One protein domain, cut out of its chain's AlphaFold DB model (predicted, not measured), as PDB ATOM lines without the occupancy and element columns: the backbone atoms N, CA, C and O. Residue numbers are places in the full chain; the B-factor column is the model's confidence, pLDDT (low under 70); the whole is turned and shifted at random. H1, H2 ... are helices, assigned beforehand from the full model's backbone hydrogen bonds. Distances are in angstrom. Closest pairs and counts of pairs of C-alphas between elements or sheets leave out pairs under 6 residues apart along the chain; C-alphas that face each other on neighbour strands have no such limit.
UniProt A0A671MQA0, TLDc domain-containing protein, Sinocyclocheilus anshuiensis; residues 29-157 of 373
ATOM      1  N   ASN A  29     -14.089  50.732 -16.718       48.19
ATOM      2  CA  ASN A  29     -13.775  49.777 -15.656       48.19
ATOM      3  C   ASN A  29     -14.764  48.602 -15.561       48.19
ATOM      4  O   ASN A  29     -14.323  47.462 -15.387       48.19
ATOM      5  N   ASP A  30     -16.062  48.842 -15.746       61.50
ATOM      6  CA  ASP A  30     -17.108  47.827 -15.562       61.50
ATOM      7  C   ASP A  30     -17.065  46.780 -16.685       61.50
ATOM      8  O   ASP A  30     -17.214  45.574 -16.455       61.50
ATOM      9  N   HIS A  31     -16.739  47.206 -17.911       65.81
ATOM     10  CA  HIS A  31     -16.561  46.290 -19.044       65.81
ATOM     11  C   HIS A  31     -15.374  45.335 -18.832       65.81
ATOM     12  O   HIS A  31     -15.450  44.143 -19.163       65.81
ATOM     13  N   TYR A  32     -14.286  45.824 -18.224       67.44
ATOM     14  CA  TYR A  32     -13.122  44.997 -17.896       67.44
ATOM     15  C   TYR A  32     -13.425  43.964 -16.813       67.44
ATOM     16  O   TYR A  32     -12.953  42.824 -16.915       67.44
ATOM     17  N   GLU A  33     -14.206  44.335 -15.800       75.75
ATOM     18  CA  GLU A  33     -14.595  43.426 -14.727       75.75
ATOM     19  C   GLU A  33     -15.479  42.294 -15.261       75.75
ATOM     20  O   GLU A  33     -15.151  41.117 -15.082       75.75
ATOM     21  N   LEU A  34     -16.514  42.619 -16.039       78.81
ATOM     22  CA  LEU A  34     -17.403  41.622 -16.643       78.81
ATOM     23  C   LEU A  34     -16.654  40.653 -17.570       78.81
ATOM     24  O   LEU A  34     -16.876  39.437 -17.548       78.81
ATOM     25  N   LYS A  35     -15.688  41.157 -18.344       81.12
ATOM     26  CA  LYS A  35     -14.810  40.321 -19.171       81.12
ATOM     27  C   LYS A  35     -13.957  39.369 -18.328       81.12
ATOM     28  O   LYS A  35     -13.794  38.195 -18.682       81.12
ATOM     29  N   ALA A  36     -13.400  39.850 -17.216       79.50
ATOM     30  CA  ALA A  36     -12.635  39.017 -16.295       79.50
ATOM     31  C   ALA A  36     -13.518  37.936 -15.648       79.50
ATOM     32  O   ALA A  36     -13.099  36.778 -15.556       79.50
ATOM     33  N   MET A  37     -14.754  38.271 -15.279       83.12
ATOM     34  CA  MET A  37     -15.741  37.329 -14.741       83.12
ATOM     35  C   MET A  37     -16.069  36.206 -15.736       83.12
ATOM     36  O   MET A  37     -16.030  35.026 -15.369       83.12
ATOM     37  N   GLY A  38     -16.292  36.542 -17.012       83.88
ATOM     38  CA  GLY A  38     -16.524  35.554 -18.072       83.88
ATOM     39  C   GLY A  38     -15.348  34.583 -18.236       83.88
ATOM     40  O   GLY A  38     -15.523  33.358 -18.187       83.88
ATOM     41  N   ARG A  39     -14.121  35.115 -18.330       84.69
ATOM     42  CA  ARG A  39     -12.893  34.309 -18.481       84.69
ATOM     43  C   ARG A  39     -12.597  33.417 -17.273       84.69
ATOM     44  O   ARG A  39     -12.203  32.269 -17.461       84.69
ATOM     45  N   THR A  40     -12.793  33.916 -16.054       83.00
ATOM     46  CA  THR A  40     -12.514  33.178 -14.802       83.00
ATOM     47  C   THR A  40     -13.589  32.161 -14.444       83.00
ATOM     48  O   THR A  40     -13.329  31.227 -13.692       83.00
ATOM     49  N   GLY A  41     -14.786  32.305 -15.007       83.81
ATOM     50  CA  GLY A  41     -15.878  31.370 -14.773       83.81
ATOM     51  C   GLY A  41     -16.726  31.660 -13.576       83.81
ATOM     52  O   GLY A  41     -17.355  30.745 -13.051       83.81
ATOM     53  N   PHE A  42     -16.827  32.938 -13.239       85.31
ATOM     54  CA  PHE A  42     -17.702  33.436 -12.196       85.31
ATOM     55  C   PHE A  42     -19.150  32.928 -12.336       85.31
ATOM     56  O   PHE A  42     -19.735  32.460 -11.366       85.31
ATOM     57  N   TRP A  43     -19.716  32.920 -13.550       85.56
ATOM     58  CA  TRP A  43     -21.098  32.464 -13.785       85.56
ATOM     59  C   TRP A  43     -21.261  30.939 -13.879       85.56
ATOM     60  O   TRP A  43     -22.352  30.446 -14.169       85.56
ATOM     61  N   SER A  44     -20.196  30.166 -13.652       82.38
ATOM     62  CA  SER A  44     -20.251  28.705 -13.784       82.38
ATOM     63  C   SER A  44     -21.143  28.062 -12.734       82.38
ATOM     64  O   SER A  44     -21.852  27.112 -13.069       82.38
ATOM     65  N   MET A  45     -21.123  28.584 -11.502       75.62
ATOM     66  CA  MET A  45     -21.924  28.096 -10.382       75.62
ATOM     67  C   MET A  45     -22.354  29.249  -9.457       75.62
ATOM     68  O   MET A  45     -21.494  30.018  -9.031       75.62
ATOM     69  N   PRO A  46     -23.647  29.340  -9.090       76.25
ATOM     70  CA  PRO A  46     -24.758  28.512  -9.566       76.25
ATOM     71  C   PRO A  46     -25.183  28.872 -11.000       76.25
ATOM     72  O   PRO A  46     -25.043  30.011 -11.438       76.25
ATOM     73  N   HIS A  47     -25.760  27.907 -11.728       67.69
ATOM     74  CA  HIS A  47     -26.203  28.086 -13.125       67.69
ATOM     75  C   HIS A  47     -27.227  29.226 -13.290       67.69
ATOM     76  O   HIS A  47     -27.343  29.813 -14.362       67.69
ATOM     77  N   THR A  48     -27.933  29.570 -12.210       79.31
ATOM     78  CA  THR A  48     -28.890  30.681 -12.134       79.31
ATOM     79  C   THR A  48     -28.245  32.055 -12.312       79.31
ATOM     80  O   THR A  48     -28.948  33.008 -12.637       79.31
ATOM     81  N   LEU A  49     -26.923  32.182 -12.140       84.56
ATOM     82  CA  LEU A  49     -26.219  33.432 -12.423       84.56
ATOM     83  C   LEU A  49     -26.260  33.785 -13.911       84.56
ATOM     84  O   LEU A  49     -26.415  34.956 -14.238       84.56
ATOM     85  N   ARG A  50     -26.197  32.795 -14.811       86.62
ATOM     86  CA  ARG A  50     -26.288  33.037 -16.261       86.62
ATOM     87  C   ARG A  50     -27.649  33.574 -16.673       86.62
ATOM     88  O   ARG A  50     -27.703  34.528 -17.432       86.62
ATOM     89  N   ALA A  51     -28.722  33.050 -16.077       83.06
ATOM     90  CA  ALA A  51     -30.087  33.540 -16.287       83.06
ATOM     91  C   ALA A  51     -30.296  35.002 -15.856       83.06
ATOM     92  O   ALA A  51     -31.272  35.623 -16.254       83.06
ATOM     93  N   LYS A  52     -29.387  35.564 -15.047       83.50
ATOM     94  CA  LYS A  52     -29.382  36.992 -14.699       83.50
ATOM     95  C   LYS A  52     -28.396  37.790 -15.552       83.50
ATOM     96  O   LYS A  52     -28.716  38.891 -15.980       83.50
ATOM     97  N   ALA A  53     -27.204  37.243 -15.778       85.31
ATOM     98  CA  ALA A  53     -26.116  37.937 -16.457       85.31
ATOM     99  C   ALA A  53     -26.350  38.069 -17.965       85.31
ATOM    100  O   ALA A  53     -26.152  39.145 -18.511       85.31
ATOM    101  N   TYR A  54     -26.779  37.000 -18.636       87.50
ATOM    102  CA  TYR A  54     -26.961  36.977 -20.087       87.50
ATOM    103  C   TYR A  54     -27.943  38.035 -20.594       87.50
ATOM    104  O   TYR A  54     -27.523  38.801 -21.462       87.50
ATOM    105  N   PRO A  55     -29.163  38.167 -20.034       83.94
ATOM    106  CA  PRO A  55     -30.050  39.241 -20.452       83.94
ATOM    107  C   PRO A  55     -29.377  40.596 -20.248       83.94
ATOM    108  O   PRO A  55     -29.286  41.369 -21.190       83.94
ATOM    109  N   HIS A  56     -28.817  40.869 -19.069       84.25
ATOM    110  CA  HIS A  56     -28.201  42.170 -18.796       84.25
ATOM    111  C   HIS A  56     -27.054  42.511 -19.765       84.25
ATOM    112  O   HIS A  56     -27.008  43.615 -20.302       84.25
ATOM    113  N   ILE A  57     -26.172  41.549 -20.051       86.75
ATOM    114  CA  ILE A  57     -25.067  41.723 -21.001       86.75
ATOM    115  C   ILE A  57     -25.610  41.973 -22.409       86.75
ATOM    116  O   ILE A  57     -25.157  42.897 -23.075       86.75
ATOM    117  N   ILE A  58     -26.587  41.187 -22.866       86.62
ATOM    118  CA  ILE A  58     -27.111  41.301 -24.232       86.62
ATOM    119  C   ILE A  58     -27.890  42.605 -24.422       86.62
ATOM    120  O   ILE A  58     -27.696  43.271 -25.431       86.62
ATOM    121  N   HIS A  59     -28.690  43.022 -23.439       82.31
ATOM    122  CA  HIS A  59     -29.422  44.292 -23.499       82.31
ATOM    123  C   HIS A  59     -28.486  45.514 -23.451       82.31
ATOM    124  O   HIS A  59     -28.879  46.593 -23.882       82.31
ATOM    125  N   SER A  60     -27.250  45.361 -22.957       84.00
ATOM    126  CA  SER A  60     -26.226  46.419 -23.012       84.00
ATOM    127  C   SER A  60     -25.547  46.554 -24.383       84.00
ATOM    128  O   SER A  60     -24.772  47.483 -24.599       84.00
ATOM    129  N   ILE A  61     -25.796  45.628 -25.316       85.25
ATOM    130  CA  ILE A  61     -25.240  45.695 -26.668       85.25
ATOM    131  C   ILE A  61     -26.045  46.710 -27.477       85.25
ATOM    132  O   ILE A  61     -27.242  46.532 -27.701       85.25
ATOM    133  N   GLU A  62     -25.363  47.740 -27.980       84.19
ATOM    134  CA  GLU A  62     -25.945  48.676 -28.940       84.19
ATOM    135  C   GLU A  62     -26.455  47.913 -30.168       84.19
ATOM    136  O   GLU A  62     -25.687  47.284 -30.907       84.19
ATOM    137  N   SER A  63     -27.770  47.941 -30.362       84.38
ATOM    138  CA  SER A  63     -28.455  47.254 -31.448       84.38
ATOM    139  C   SER A  63     -29.710  48.023 -31.855       84.38
ATOM    140  O   SER A  63     -30.221  48.854 -31.107       84.38
ATOM    141  N   THR A  64     -30.240  47.736 -33.046       83.69
ATOM    142  CA  THR A  64     -31.542  48.278 -33.476       83.69
ATOM    143  C   THR A  64     -32.732  47.498 -32.899       83.69
ATOM    144  O   THR A  64     -33.875  47.775 -33.257       83.69
ATOM    145  N   SER A  65     -32.466  46.483 -32.072       82.38
ATOM    146  CA  SER A  65     -33.457  45.626 -31.416       82.38
ATOM    147  C   SER A  65     -34.116  46.389 -30.266       82.38
ATOM    148  O   SER A  65     -33.486  47.204 -29.598       82.38
ATOM    149  N   THR A  66     -35.410  46.161 -30.045       82.81
ATOM    150  CA  THR A  66     -36.181  46.879 -29.015       82.81
ATOM    151  C   THR A  66     -37.138  45.930 -28.305       82.81
ATOM    152  O   THR A  66     -37.376  44.814 -28.762       82.81
ATOM    153  N   SER A  67     -37.761  46.378 -27.213       77.81
ATOM    154  CA  SER A  67     -38.781  45.585 -26.512       77.81
ATOM    155  C   SER A  67     -39.960  45.169 -27.408       77.81
ATOM    156  O   SER A  67     -40.636  44.194 -27.093       77.81
ATOM    157  N   ALA A  68     -40.177  45.848 -28.544       83.06
ATOM    158  CA  ALA A  68     -41.180  45.476 -29.546       83.06
ATOM    159  C   ALA A  68     -40.901  44.115 -30.219       83.06
ATOM    160  O   ALA A  68     -41.792  43.534 -30.845       83.06
ATOM    161  N   ASP A  69     -39.693  43.563 -30.079       83.62
ATOM    162  CA  ASP A  69     -39.368  42.219 -30.567       83.62
ATOM    163  C   ASP A  69     -40.155  41.133 -29.828       83.62
ATOM    164  O   ASP A  69     -40.484  40.104 -30.418       83.62
ATOM    165  N   VAL A  70     -40.516  41.366 -28.560       84.00
ATOM    166  CA  VAL A  70     -41.358  40.446 -27.778       84.00
ATOM    167  C   VAL A  70     -42.763  40.383 -28.376       84.00
ATOM    168  O   VAL A  70     -43.286  39.294 -28.624       84.00
ATOM    169  N   ASP A  71     -43.348  41.537 -28.700       86.88
ATOM    170  CA  ASP A  71     -44.655  41.614 -29.360       86.88
ATOM    171  C   ASP A  71     -44.604  41.006 -30.766       86.88
ATOM    172  O   ASP A  71     -45.498  40.257 -31.172       86.88
ATOM    173  N   THR A  72     -43.509  41.257 -31.486       87.25
ATOM    174  CA  THR A  72     -43.244  40.667 -32.802       87.25
ATOM    175  C   THR A  72     -43.180  39.145 -32.715       87.25
ATOM    176  O   THR A  72     -43.804  38.458 -33.525       87.25
ATOM    177  N   TYR A  73     -42.494  38.594 -31.709       86.50
ATOM    178  CA  TYR A  73     -42.441  37.155 -31.471       86.50
ATOM    179  C   TYR A  73     -43.832  36.575 -31.220       86.50
ATOM    180  O   TYR A  73     -44.218  35.607 -31.875       86.50
ATOM    181  N   HIS A  74     -44.615  37.181 -30.324       87.12
ATOM    182  CA  HIS A  74     -45.977  36.726 -30.042       87.12
ATOM    183  C   HIS A  74     -46.870  36.768 -31.289       87.12
ATOM    184  O   HIS A  74     -47.581  35.797 -31.566       87.12
ATOM    185  N   GLY A  75     -46.781  37.837 -32.087       86.94
ATOM    186  CA  GLY A  75     -47.496  37.964 -33.356       86.94
ATOM    187  C   GLY A  75     -47.085  36.906 -34.385       86.94
ATOM    188  O   GLY A  75     -47.945  36.282 -35.012       86.94
ATOM    189  N   LEU A  76     -45.782  36.643 -34.531       86.81
ATOM    190  CA  LEU A  76     -45.261  35.602 -35.421       86.81
ATOM    191  C   LEU A  76     -45.685  34.207 -34.966       86.81
ATOM    192  O   LEU A  76     -46.115  33.407 -35.795       86.81
ATOM    193  N   VAL A  77     -45.610  33.911 -33.667       86.38
ATOM    194  CA  VAL A  77     -46.020  32.607 -33.133       86.38
ATOM    195  C   VAL A  77     -47.509  32.372 -33.361       86.38
ATOM    196  O   VAL A  77     -47.874  31.307 -33.860       86.38
ATOM    197  N   GLY A  78     -48.352  33.368 -33.071       84.50
ATOM    198  CA  GLY A  78     -49.791  33.289 -33.324       84.50
ATOM    199  C   GLY A  78     -50.113  33.083 -34.805       84.50
ATOM    200  O   GLY A  78     -50.922  32.224 -35.149       84.50
ATOM    201  N   LYS A  79     -49.421  33.804 -35.697       85.38
ATOM    202  CA  LYS A  79     -49.597  33.689 -37.152       85.38
ATOM    203  C   LYS A  79     -49.128  32.343 -37.718       85.38
ATOM    204  O   LYS A  79     -49.755  31.830 -38.638       85.38
ATOM    205  N   ILE A  80     -48.010  31.807 -37.227       81.25
ATOM    206  CA  ILE A  80     -47.343  30.632 -37.814       81.25
ATOM    207  C   ILE A  80     -47.864  29.324 -37.212       81.25
ATOM    208  O   ILE A  80     -48.101  28.379 -37.957       81.25
ATOM    209  N   PHE A  81     -48.035  29.261 -35.888       81.12
ATOM    210  CA  PHE A  81     -48.360  28.021 -35.168       81.12
ATOM    211  C   PHE A  81     -49.815  27.951 -34.675       81.12
ATOM    212  O   PHE A  81     -50.238  26.890 -34.207       81.12
ATOM    213  N   GLY A  82     -50.583  29.045 -34.762       74.81
ATOM    214  CA  GLY A  82     -51.965  29.114 -34.280       74.81
ATOM    215  C   GLY A  82     -52.110  28.892 -32.766       74.81
ATOM    216  O   GLY A  82     -51.137  28.940 -32.011       74.81
ATOM    217  N   GLU A  83     -53.338  28.622 -32.310       59.66
ATOM    218  CA  GLU A  83     -53.673  28.472 -30.879       59.66
ATOM    219  C   GLU A  83     -53.049  27.232 -30.217       59.66
ATOM    220  O   GLU A  83     -52.730  27.258 -29.030       59.66
ATOM    221  N   PHE A  84     -52.819  26.153 -30.973       54.62
ATOM    222  CA  PHE A  84     -52.339  24.878 -30.422       54.62
ATOM    223  C   PHE A  84     -50.819  24.814 -30.221       54.62
ATOM    224  O   PHE A  84     -50.327  23.882 -29.589       54.62
ATOM    225  N   GLN A  85     -50.064  25.793 -30.740       58.19
ATOM    226  CA  GLN A  85     -48.613  25.939 -30.562       58.19
ATOM    227  C   GLN A  85     -47.762  24.666 -30.798       58.19
ATOM    228  O   GLN A  85     -46.638  24.551 -30.288       58.19
ATOM    229  N   THR A  86     -48.259  23.689 -31.556       53.09
ATOM    230  CA  THR A  86     -47.561  22.432 -31.845       53.09
ATOM    231  C   THR A  86     -46.622  22.608 -33.034       53.09
ATOM    232  O   THR A  86     -47.063  22.907 -34.139       53.09
ATOM    233  N   SER A  87     -45.314  22.392 -32.847       57.09
ATOM    234  CA  SER A  87     -44.319  22.549 -33.917       57.09
ATOM    235  C   SER A  87     -44.245  21.320 -34.840       57.09
ATOM    236  O   SER A  87     -43.226  20.623 -34.889       57.09
ATOM    237  N   THR A  88     -45.315  21.034 -35.583       55.62
ATOM    238  CA  THR A  88     -45.312  20.025 -36.665       55.62
ATOM    239  C   THR A  88     -44.633  20.528 -37.944       55.62
ATOM    240  O   THR A  88     -44.317  19.726 -38.817       55.62
ATOM    241  N   HIS A  89     -44.343  21.830 -38.040       62.19
ATOM    242  CA  HIS A  89     -43.654  22.442 -39.183       62.19
ATOM    243  C   HIS A  89     -42.278  21.814 -39.444       62.19
ATOM    244  O   HIS A  89     -41.598  21.459 -38.483       62.19
ATOM    245  N   PRO A  90     -41.820  21.679 -40.696       59.22
ATOM    246  CA  PRO A  90     -40.454  21.245 -40.973       59.22
ATOM    247  C   PRO A  90     -39.441  22.258 -40.418       59.22
ATOM    248  O   PRO A  90     -39.766  23.428 -40.201       59.22
ATOM    249  N   PHE A  91     -38.211  21.811 -40.157       61.69
ATOM    250  CA  PHE A  91     -37.125  22.751 -39.877       61.69
ATOM    251  C   PHE A  91     -36.913  23.675 -41.088       61.69
ATOM    252  O   PHE A  91     -37.233  23.288 -42.214       61.69
ATOM    253  N   PRO A  92     -36.393  24.900 -40.883       59.03
ATOM    254  CA  PRO A  92     -35.975  25.744 -41.995       59.03
ATOM    255  C   PRO A  92     -35.071  24.969 -42.965       59.03
ATOM    256  O   PRO A  92     -34.251  24.170 -42.521       59.03
ATOM    257  N   LYS A  93     -35.190  25.218 -44.277       53.91
ATOM    258  CA  LYS A  93     -34.496  24.442 -45.330       53.91
ATOM    259  C   LYS A  93     -32.978  24.345 -45.139       53.91
ATOM    260  O   LYS A  93     -32.381  23.321 -45.430       53.91
ATOM    261  N   PHE A  94     -32.351  25.376 -44.571       53.03
ATOM    262  CA  PHE A  94     -30.916  25.370 -44.258       53.03
ATOM    263  C   PHE A  94     -30.522  24.378 -43.136       53.03
ATOM    264  O   PHE A  94     -29.341  24.185 -42.876       53.03
ATOM    265  N   MET A  95     -31.494  23.765 -42.453       54.22
ATOM    266  CA  MET A  95     -31.329  22.740 -41.415       54.22
ATOM    267  C   MET A  95     -31.866  21.361 -41.840       54.22
ATOM    268  O   MET A  95     -31.885  20.464 -41.003       54.22
ATOM    269  N   GLU A  96     -32.266  21.145 -43.103       41.34
ATOM    270  CA  GLU A  96     -32.830  19.854 -43.568       41.34
ATOM    271  C   GLU A  96     -31.909  18.644 -43.309       41.34
ATOM    272  O   GLU A  96     -32.413  17.544 -43.100       41.34
ATOM    273  N   ASN A  97     -30.588  18.858 -43.207       41.91
ATOM    274  CA  ASN A  97     -29.591  17.828 -42.873       41.91
ATOM    275  C   ASN A  97     -28.938  18.010 -41.481       41.91
ATOM    276  O   ASN A  97     -28.022  17.270 -41.127       41.91
ATOM    277  N   GLY A  98     -29.344  19.021 -40.703       49.72
ATOM    278  CA  GLY A  98     -28.663  19.424 -39.471       49.72
ATOM    279  C   GLY A  98     -29.236  18.750 -38.229       49.72
ATOM    280  O   GLY A  98     -30.334  19.084 -37.784       49.72
ATOM    281  N   GLU A  99     -28.481  17.841 -37.610       55.72
ATOM    282  CA  GLU A  99     -28.770  17.425 -36.237       55.72
ATOM    283  C   GLU A  99     -28.586  18.629 -35.308       55.72
ATOM    284  O   GLU A  99     -27.474  19.128 -35.139       55.72
ATOM    285  N   ILE A 100     -29.673  19.112 -34.699       58.47
ATOM    286  CA  ILE A 100     -29.562  20.102 -33.626       58.47
ATOM    287  C   ILE A 100     -28.780  19.449 -32.484       58.47
ATOM    288  O   ILE A 100     -29.237  18.415 -31.978       58.47
ATOM    289  N   PRO A 101     -27.650  20.034 -32.044       60.81
ATOM    290  CA  PRO A 101     -26.949  19.583 -30.853       60.81
ATOM    291  C   PRO A 101     -27.937  19.637 -29.695       60.81
ATOM    292  O   PRO A 101     -28.334  20.706 -29.254       60.81
ATOM    293  N   ARG A 102     -28.422  18.481 -29.235       59.81
ATOM    294  CA  ARG A 102     -29.522  18.452 -28.258       59.81
ATOM    295  C   ARG A 102     -29.082  18.903 -26.869       59.81
ATOM    296  O   ARG A 102     -29.951  19.138 -26.039       59.81
ATOM    297  N   TYR A 103     -27.768  19.003 -26.625       72.56
ATOM    298  CA  TYR A 103     -27.152  19.212 -25.314       72.56
ATOM    299  C   TYR A 103     -28.002  18.605 -24.189       72.56
ATOM    300  O   TYR A 103     -28.130  17.384 -24.120       72.56
ATOM    301  N   CYS A 104     -28.618  19.441 -23.348       65.88
ATOM    302  CA  CYS A 104     -29.460  19.016 -22.234       65.88
ATOM    303  C   CYS A 104     -30.955  19.334 -22.444       65.88
ATOM    304  O   CYS A 104     -31.717  19.349 -21.477       65.88
ATOM    305  N   LEU A 105     -31.395  19.638 -23.668       73.50
ATOM    306  CA  LEU A 105     -32.786  19.990 -23.953       73.50
ATOM    307  C   LEU A 105     -33.695  18.759 -23.942       73.50
ATOM    308  O   LEU A 105     -33.443  17.744 -24.595       73.50
ATOM    309  N   ASN A 106     -34.817  18.882 -23.234       77.12
ATOM    310  CA  ASN A 106     -35.919  17.934 -23.332       77.12
ATOM    311  C   ASN A 106     -36.769  18.217 -24.592       77.12
ATOM    312  O   ASN A 106     -36.532  19.169 -25.337       77.12
ATOM    313  N   LYS A 107     -37.802  17.401 -24.831       76.44
ATOM    314  CA  LYS A 107     -38.699  17.563 -25.992       76.44
ATOM    315  C   LYS A 107     -39.366  18.946 -26.057       76.44
ATOM    316  O   LYS A 107     -39.568  19.461 -27.151       76.44
ATOM    317  N   ALA A 108     -39.698  19.541 -24.909       77.31
ATOM    318  CA  ALA A 108     -40.301  20.870 -24.853       77.31
ATOM    319  C   ALA A 108     -39.293  21.957 -25.256       77.31
ATOM    320  O   ALA A 108     -39.598  22.762 -26.129       77.31
ATOM    321  N   GLY A 109     -38.068  21.910 -24.722       76.88
ATOM    322  CA  GLY A 109     -36.993  22.835 -25.087       76.88
ATOM    323  C   GLY A 109     -36.605  22.753 -26.566       76.88
ATOM    324  O   GLY A 109     -36.369  23.775 -27.203       76.88
ATOM    325  N   LEU A 110     -36.623  21.552 -27.154       75.94
ATOM    326  CA  LEU A 110     -36.404  21.380 -28.594       75.94
ATOM    327  C   LEU A 110     -37.509  22.045 -29.434       75.94
ATOM    328  O   LEU A 110     -37.222  22.659 -30.462       75.94
ATOM    329  N   ASN A 111     -38.768  21.951 -28.997       77.69
ATOM    330  CA  ASN A 111     -39.879  22.637 -29.655       77.69
ATOM    331  C   ASN A 111     -39.763  24.163 -29.517       77.69
ATOM    332  O   ASN A 111     -40.025  24.870 -30.488       77.69
ATOM    333  N   SER A 112     -39.339  24.668 -28.355       80.00
ATOM    334  CA  SER A 112     -39.060  26.095 -28.134       80.00
ATOM    335  C   SER A 112     -37.977  26.620 -29.077       80.00
ATOM    336  O   SER A 112     -38.220  27.573 -29.818       80.00
ATOM    337  N   VAL A 113     -36.829  25.937 -29.159       78.00
ATOM    338  CA  VAL A 113     -35.748  26.250 -30.116       78.00
ATOM    339  C   VAL A 113     -36.280  26.319 -31.543       78.00
ATOM    340  O   VAL A 113     -36.033  27.280 -32.269       78.00
ATOM    341  N   LYS A 114     -37.058  25.312 -31.942       77.56
ATOM    342  CA  LYS A 114     -37.630  25.234 -33.283       77.56
ATOM    343  C   LYS A 114     -38.560  26.410 -33.587       77.56
ATOM    344  O   LYS A 114     -38.484  26.960 -34.683       77.56
ATOM    345  N   LYS A 115     -39.410  26.817 -32.637       80.88
ATOM    346  CA  LYS A 115     -40.277  27.999 -32.784       80.88
ATOM    347  C   LYS A 115     -39.453  29.268 -32.977       80.88
ATOM    348  O   LYS A 115     -39.680  29.991 -33.943       80.88
ATOM    349  N   ILE A 116     -38.475  29.499 -32.099       82.31
ATOM    350  CA  ILE A 116     -37.604  30.682 -32.122       82.31
ATOM    351  C   ILE A 116     -36.873  30.790 -33.465       82.31
ATOM    352  O   ILE A 116     -36.931  31.830 -34.115       82.31
ATOM    353  N   LEU A 117     -36.274  29.694 -33.935       78.94
ATOM    354  CA  LEU A 117     -35.593  29.631 -35.230       78.94
ATOM    355  C   LEU A 117     -36.497  29.965 -36.417       78.94
ATOM    356  O   LEU A 117     -36.079  30.666 -37.337       78.94
ATOM    357  N   ILE A 118     -37.723  29.436 -36.422       79.62
ATOM    358  CA  ILE A 118     -38.687  29.701 -37.493       79.62
ATOM    359  C   ILE A 118     -39.064  31.188 -37.502       79.62
ATOM    360  O   ILE A 118     -39.101  31.786 -38.575       79.62
ATOM    361  N   CYS A 119     -39.283  31.793 -36.331       83.69
ATOM    362  CA  CYS A 119     -39.553  33.225 -36.207       83.69
ATOM    363  C   CYS A 119     -38.359  34.076 -36.672       83.69
ATOM    364  O   CYS A 119     -38.545  34.992 -37.468       83.69
ATOM    365  N   ILE A 120     -37.131  33.738 -36.265       81.12
ATOM    366  CA  ILE A 120     -35.910  34.445 -36.694       81.12
ATOM    367  C   ILE A 120     -35.752  34.390 -38.209       81.12
ATOM    368  O   ILE A 120     -35.463  35.407 -38.824       81.12
ATOM    369  N   ASN A 121     -35.986  33.232 -38.830       78.44
ATOM    370  CA  ASN A 121     -35.882  33.091 -40.282       78.44
ATOM    371  C   ASN A 121     -36.907  33.954 -41.049       78.44
ATOM    372  O   ASN A 121     -36.677  34.279 -42.209       78.44
ATOM    373  N   GLN A 122     -38.034  34.322 -40.427       80.81
ATOM    374  CA  GLN A 122     -38.981  35.281 -41.014       80.81
ATOM    375  C   GLN A 122     -38.469  36.723 -40.918       80.81
ATOM    376  O   GLN A 122     -38.684  37.503 -41.841       80.81
ATOM    377  N   CYS A 123     -37.783  37.070 -39.828       78.94
ATOM    378  CA  CYS A 123     -37.188  38.394 -39.635       78.94
ATOM    379  C   CYS A 123     -35.895  38.585 -40.448       78.94
ATOM    380  O   CYS A 123     -35.643  39.673 -40.958       78.94
ATOM    381  N   PHE A 124     -35.099  37.524 -40.602       77.06
ATOM    382  CA  PHE A 124     -33.772  37.539 -41.220       77.06
ATOM    383  C   PHE A 124     -33.646  36.403 -42.259       77.06
ATOM    384  O   PHE A 124     -33.115  35.333 -41.956       77.06
ATOM    385  N   PRO A 125     -34.143  36.600 -43.497       65.56
ATOM    386  CA  PRO A 125     -34.237  35.539 -44.507       65.56
ATOM    387  C   PRO A 125     -32.901  35.150 -45.175       65.56
ATOM    388  O   PRO A 125     -32.829  34.124 -45.855       65.56
ATOM    389  N   THR A 126     -31.827  35.930 -45.009       57.72
ATOM    390  CA  THR A 126     -30.497  35.658 -45.589       57.72
ATOM    391  C   THR A 126     -29.662  34.761 -44.669       57.72
ATOM    392  O   THR A 126     -28.775  35.233 -43.969       57.72
ATOM    393  N   GLY A 127     -29.971  33.462 -44.626       56.78
ATOM    394  CA  GLY A 127     -29.360  32.501 -43.697       56.78
ATOM    395  C   GLY A 127     -27.855  32.196 -43.872       56.78
ATOM    396  O   GLY A 127     -27.234  32.573 -44.866       56.78
ATOM    397  N   MET A 128     -27.344  31.391 -42.918       54.91
ATOM    398  CA  MET A 128     -26.049  30.664 -42.872       54.91
ATOM    399  C   MET A 128     -24.865  31.370 -42.159       54.91
ATOM    400  O   MET A 128     -23.875  31.677 -42.828       54.91
ATOM    401  N   PRO A 129     -24.902  31.623 -40.819       52.12
ATOM    402  CA  PRO A 129     -24.832  30.547 -39.807       52.12
ATOM    403  C   PRO A 129     -25.558  30.845 -38.461       52.12
ATOM    404  O   PRO A 129     -25.142  30.365 -37.407       52.12
ATOM    405  N   PHE A 130     -26.647  31.628 -38.460       51.97
ATOM    406  CA  PHE A 130     -27.398  32.007 -37.240       51.97
ATOM    407  C   PHE A 130     -27.895  30.835 -36.386       51.97
ATOM    408  O   PHE A 130     -28.076  30.964 -35.178       51.97
ATOM    409  N   SER A 131     -28.154  29.691 -37.012       51.78
ATOM    410  CA  SER A 131     -28.779  28.553 -36.350       51.78
ATOM    411  C   SER A 131     -27.835  27.794 -35.439       51.78
ATOM    412  O   SER A 131     -28.248  27.291 -34.410       51.78
ATOM    413  N   ILE A 132     -26.554  27.709 -35.763       50.34
ATOM    414  CA  ILE A 132     -25.669  26.764 -35.076       50.34
ATOM    415  C   ILE A 132     -25.259  27.279 -33.691       50.34
ATOM    416  O   ILE A 132     -25.153  26.501 -32.750       50.34
ATOM    417  N   LEU A 133     -25.089  28.594 -33.546       47.59
ATOM    418  CA  LEU A 133     -24.523  29.212 -32.344       47.59
ATOM    419  C   LEU A 133     -25.455  29.230 -31.116       47.59
ATOM    420  O   LEU A 133     -24.963  29.243 -29.991       47.59
ATOM    421  N   PHE A 134     -26.781  29.189 -31.292       51.75
ATOM    422  CA  PHE A 134     -27.739  29.328 -30.178       51.75
ATOM    423  C   PHE A 134     -28.714  28.160 -29.997       51.75
ATOM    424  O   PHE A 134     -29.484  28.156 -29.035       51.75
ATOM    425  N   ASN A 135     -28.642  27.136 -30.850       51.53
ATOM    426  CA  ASN A 135     -29.649  26.078 -30.950       51.53
ATOM    427  C   ASN A 135     -29.831  25.168 -29.729       51.53
ATOM    428  O   ASN A 135     -30.740  24.340 -29.741       51.53
ATOM    429  N   ALA A 136     -29.042  25.316 -28.666       53.69
ATOM    430  CA  ALA A 136     -29.311  24.582 -27.435       53.69
ATOM    431  C   ALA A 136     -28.732  25.190 -26.156       53.69
ATOM    432  O   ALA A 136     -28.599  24.470 -25.177       53.69
ATOM    433  N   ILE A 137     -28.372  26.480 -26.126       58.72
ATOM    434  CA  ILE A 137     -27.699  27.052 -24.945       58.72
ATOM    435  C   ILE A 137     -28.509  28.166 -24.270       58.72
ATOM    436  O   ILE A 137     -28.757  28.071 -23.072       58.72
ATOM    437  N   MET A 138     -28.986  29.176 -25.006       65.38
ATOM    438  CA  MET A 138     -29.787  30.274 -24.425       65.38
ATOM    439  C   MET A 138     -31.150  29.849 -23.854       65.38
ATOM    440  O   MET A 138     -31.477  30.288 -22.750       65.38
ATOM    441  N   PRO A 139     -31.909  28.931 -24.488       63.06
ATOM    442  CA  PRO A 139     -33.188  28.469 -23.939       63.06
ATOM    443  C   PRO A 139     -33.079  27.741 -22.590       63.06
ATOM    444  O   PRO A 139     -34.091  27.463 -21.958       63.06
ATOM    445  N   HIS A 140     -31.868  27.410 -22.124       66.31
ATOM    446  CA  HIS A 140     -31.672  26.901 -20.764       66.31
ATOM    447  C   HIS A 140     -31.833  27.972 -19.681       66.31
ATOM    448  O   HIS A 140     -31.977  27.620 -18.510       66.31
ATOM    449  N   PHE A 141     -31.772  29.254 -20.046       71.56
ATOM    450  CA  PHE A 141     -31.668  30.360 -19.098       71.56
ATOM    451  C   PHE A 141     -32.798  31.382 -19.226       71.56
ATOM    452  O   PHE A 141     -33.087  32.059 -18.242       71.56
ATOM    453  N   GLU A 142     -33.452  31.465 -20.387       75.44
ATOM    454  CA  GLU A 142     -34.505  32.447 -20.665       75.44
ATOM    455  C   GLU A 142     -35.765  31.811 -21.280       75.44
ATOM    456  O   GLU A 142     -35.663  30.826 -22.016       75.44
ATOM    457  N   PRO A 143     -36.958  32.388 -21.029       82.00
ATOM    458  CA  PRO A 143     -38.174  32.075 -21.778       82.00
ATOM    459  C   PRO A 143     -38.055  32.387 -23.279       82.00
ATOM    460  O   PRO A 143     -37.309  33.279 -23.678       82.00
ATOM    461  N   ASP A 144     -38.874  31.724 -24.104       81.88
ATOM    462  CA  ASP A 144     -38.771  31.771 -25.572       81.88
ATOM    463  C   ASP A 144     -38.767  33.189 -26.176       81.88
ATOM    464  O   ASP A 144     -38.006  33.463 -27.102       81.88
ATOM    465  N   HIS A 145     -39.593  34.099 -25.651       81.06
ATOM    466  CA  HIS A 145     -39.715  35.471 -26.155       81.06
ATOM    467  C   HIS A 145     -38.505  36.347 -25.805       81.06
ATOM    468  O   HIS A 145     -38.062  37.135 -26.637       81.06
ATOM    469  N   PHE A 146     -37.932  36.182 -24.608       82.62
ATOM    470  CA  PHE A 146     -36.692  36.863 -24.231       82.62
ATOM    471  C   PHE A 146     -35.510  36.309 -25.022       82.62
ATOM    472  O   PHE A 146     -34.730  37.084 -25.561       82.62
ATOM    473  N   CYS A 147     -35.454  34.988 -25.215       84.50
ATOM    474  CA  CYS A 147     -34.440  34.377 -26.067       84.50
ATOM    475  C   CYS A 147     -34.531  34.890 -27.516       84.50
ATOM    476  O   CYS A 147     -33.501  35.112 -28.150       84.50
ATOM    477  N   PHE A 148     -35.743  35.094 -28.047       85.31
ATOM    478  CA  PHE A 148     -35.937  35.699 -29.366       85.31
ATOM    479  C   PHE A 148     -35.384  37.128 -29.422       85.31
ATOM    480  O   PHE A 148     -34.592  37.427 -30.313       85.31
ATOM    481  N   HIS A 149     -35.732  37.979 -28.451       86.69
ATOM    482  CA  HIS A 149     -35.215  39.349 -28.370       86.69
ATOM    483  C   HIS A 149     -33.684  39.387 -28.246       86.69
ATOM    484  O   HIS A 149     -33.021  40.082 -29.015       86.69
ATOM    485  N   SER A 150     -33.111  38.564 -27.364       85.94
ATOM    486  CA  SER A 150     -31.662  38.420 -27.191       85.94
ATOM    487  C   SER A 150     -30.961  38.060 -28.508       85.94
ATOM    488  O   SER A 150     -29.897  38.593 -28.825       85.94
ATOM    489  N   ILE A 151     -31.563  37.183 -29.320       83.69
ATOM    490  CA  ILE A 151     -31.014  36.838 -30.635       83.69
ATOM    491  C   ILE A 151     -31.153  38.009 -31.614       83.69
ATOM    492  O   ILE A 151     -30.182  38.316 -32.303       83.69
ATOM    493  N   CYS A 152     -32.295  38.699 -31.654       84.88
ATOM    494  CA  CYS A 152     -32.460  39.901 -32.478       84.88
ATOM    495  C   CYS A 152     -31.401  40.966 -32.153       84.88
ATOM    496  O   CYS A 152     -30.799  41.509 -33.073       84.88
ATOM    497  N   SER A 153     -31.094  41.196 -30.875       86.62
ATOM    498  CA  SER A 153     -30.039  42.129 -30.449       86.62
ATOM    499  C   SER A 153     -28.651  41.725 -30.962       86.62
ATOM    500  O   SER A 153     -27.901  42.559 -31.466       86.62
ATOM    501  N   LEU A 154     -28.314  40.430 -30.909       85.31
ATOM    502  CA  LEU A 154     -27.030  39.906 -31.396       85.31
ATOM    503  C   LEU A 154     -26.918  39.841 -32.924       85.31
ATOM    504  O   LEU A 154     -25.806  39.781 -33.450       85.31
ATOM    505  N   VAL A 155     -28.046  39.812 -33.635       82.81
ATOM    506  CA  VAL A 155     -28.085  39.908 -35.098       82.81
ATOM    507  C   VAL A 155     -28.016  41.364 -35.533       82.81
ATOM    508  O   VAL A 155     -27.234  41.687 -36.417       82.81
ATOM    509  N   SER A 156     -28.781  42.245 -34.898       83.50
ATOM    510  CA  SER A 156     -28.963  43.648 -35.282       83.50
ATOM    511  C   SER A 156     -28.068  44.621 -34.507       83.50
ATOM    512  O   SER A 156     -28.443  45.776 -34.297       83.50
ATOM    513  N   TYR A 157     -26.896  44.162 -34.067       85.62
ATOM    514  CA  TYR A 157     -25.906  45.001 -33.393       85.62
ATOM    515  C   TYR A 157     -25.434  46.149 -34.305       85.62
ATOM    516  O   TYR A 157     -25.322  45.982 -35.523       85.62
TER     517      TYR A 157
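AT A GLANCE: This is residues 29 to 157 of the 373 residues of the protein "TLDc domain-containing protein" of Sinocyclocheilus anshuiensis (UniProt A0A671MQA0). H4, the longest helix, makes a core with H3 and H6, three helices that cross one another; H2 packs on H6 on its side away from H4, and H1 lies beyond H2 at one end of the longest axis, touching no helix, with residues 35 to 41 sticking out. At the other end the long link of residues 82 to 106, with no named element, loops past the outside of H4. The 129 printed residues hold six named helices, H1 to H6 along the chain, and no named strand; the class is all helix. The whole is compact, with a radius of gyration of the C-alphas of 15.4 A, and spans 46 by 31 by 28 A.

IN THESE COORDINATES: Find C-alpha 107 at (-38.699, 17.563, -25.992); from there H4 runs over residues 107 to 123, 24.9 A, to C-alpha 123 at (-37.188, 38.394, -39.635). H6, residues 144 to 155, is 16.5 A long, and H3, residues 68 to 81, is 19.7 A. Look for H2 at residues 47 to 59, 19.5 A, and for H1 at residues 29 to 40, 16.7 A, which begins at C-alpha 29, (-13.775, 49.777, -15.656). H5, residues 130 to 134, is 7.6 A long.

HOW THE PARTS SIT: Start at the hub, H6, which touches H2, H3 and H4. H4 touches it at a steep tilt of 43 degrees, the same way, and their closest C-alphas, of Ile 116 and Phe 148, are 6.0 A apart. H3 touches H6 with residues 69 to 74 alone, opposite ways at a steep tilt of 62 degrees; the closest C-alphas, of Val 70 and His 145, are 5.5 A apart. H3 and H4 also touch, Leu 76 to Cys 119 being the closest C-alphas at 6.2 A, and stand only just about perpendicular, at 71 degrees. Residues 55 to 59 of H2 touch H6, with the C-alphas of Ile 58 and Ser 150 closest at 6.1 A. H5 is close to H4 but not clearly touching; the closest C-alphas, of Leu 117 and Ser 131, are 7.0 A apart. H1 and H2 are apart. In H1, H3, H4 and H6 every O i to N i+4 pair is within hydrogen-bond range; in H2 5 of 9 are, and in H5 0 of 1, with 0 of 2 O i to N i+3 pairs.

THE WHOLE: The C-alphas of Asn 29 and Phe 84, the two farthest apart, are 48.2 A from each other. The printed part has no cut, and its one long link is H3 to H4. Look in the B-factor column for low confidence: pLDDT is under 70 at 42 residues, among them 83 to 102 and 125 to 140.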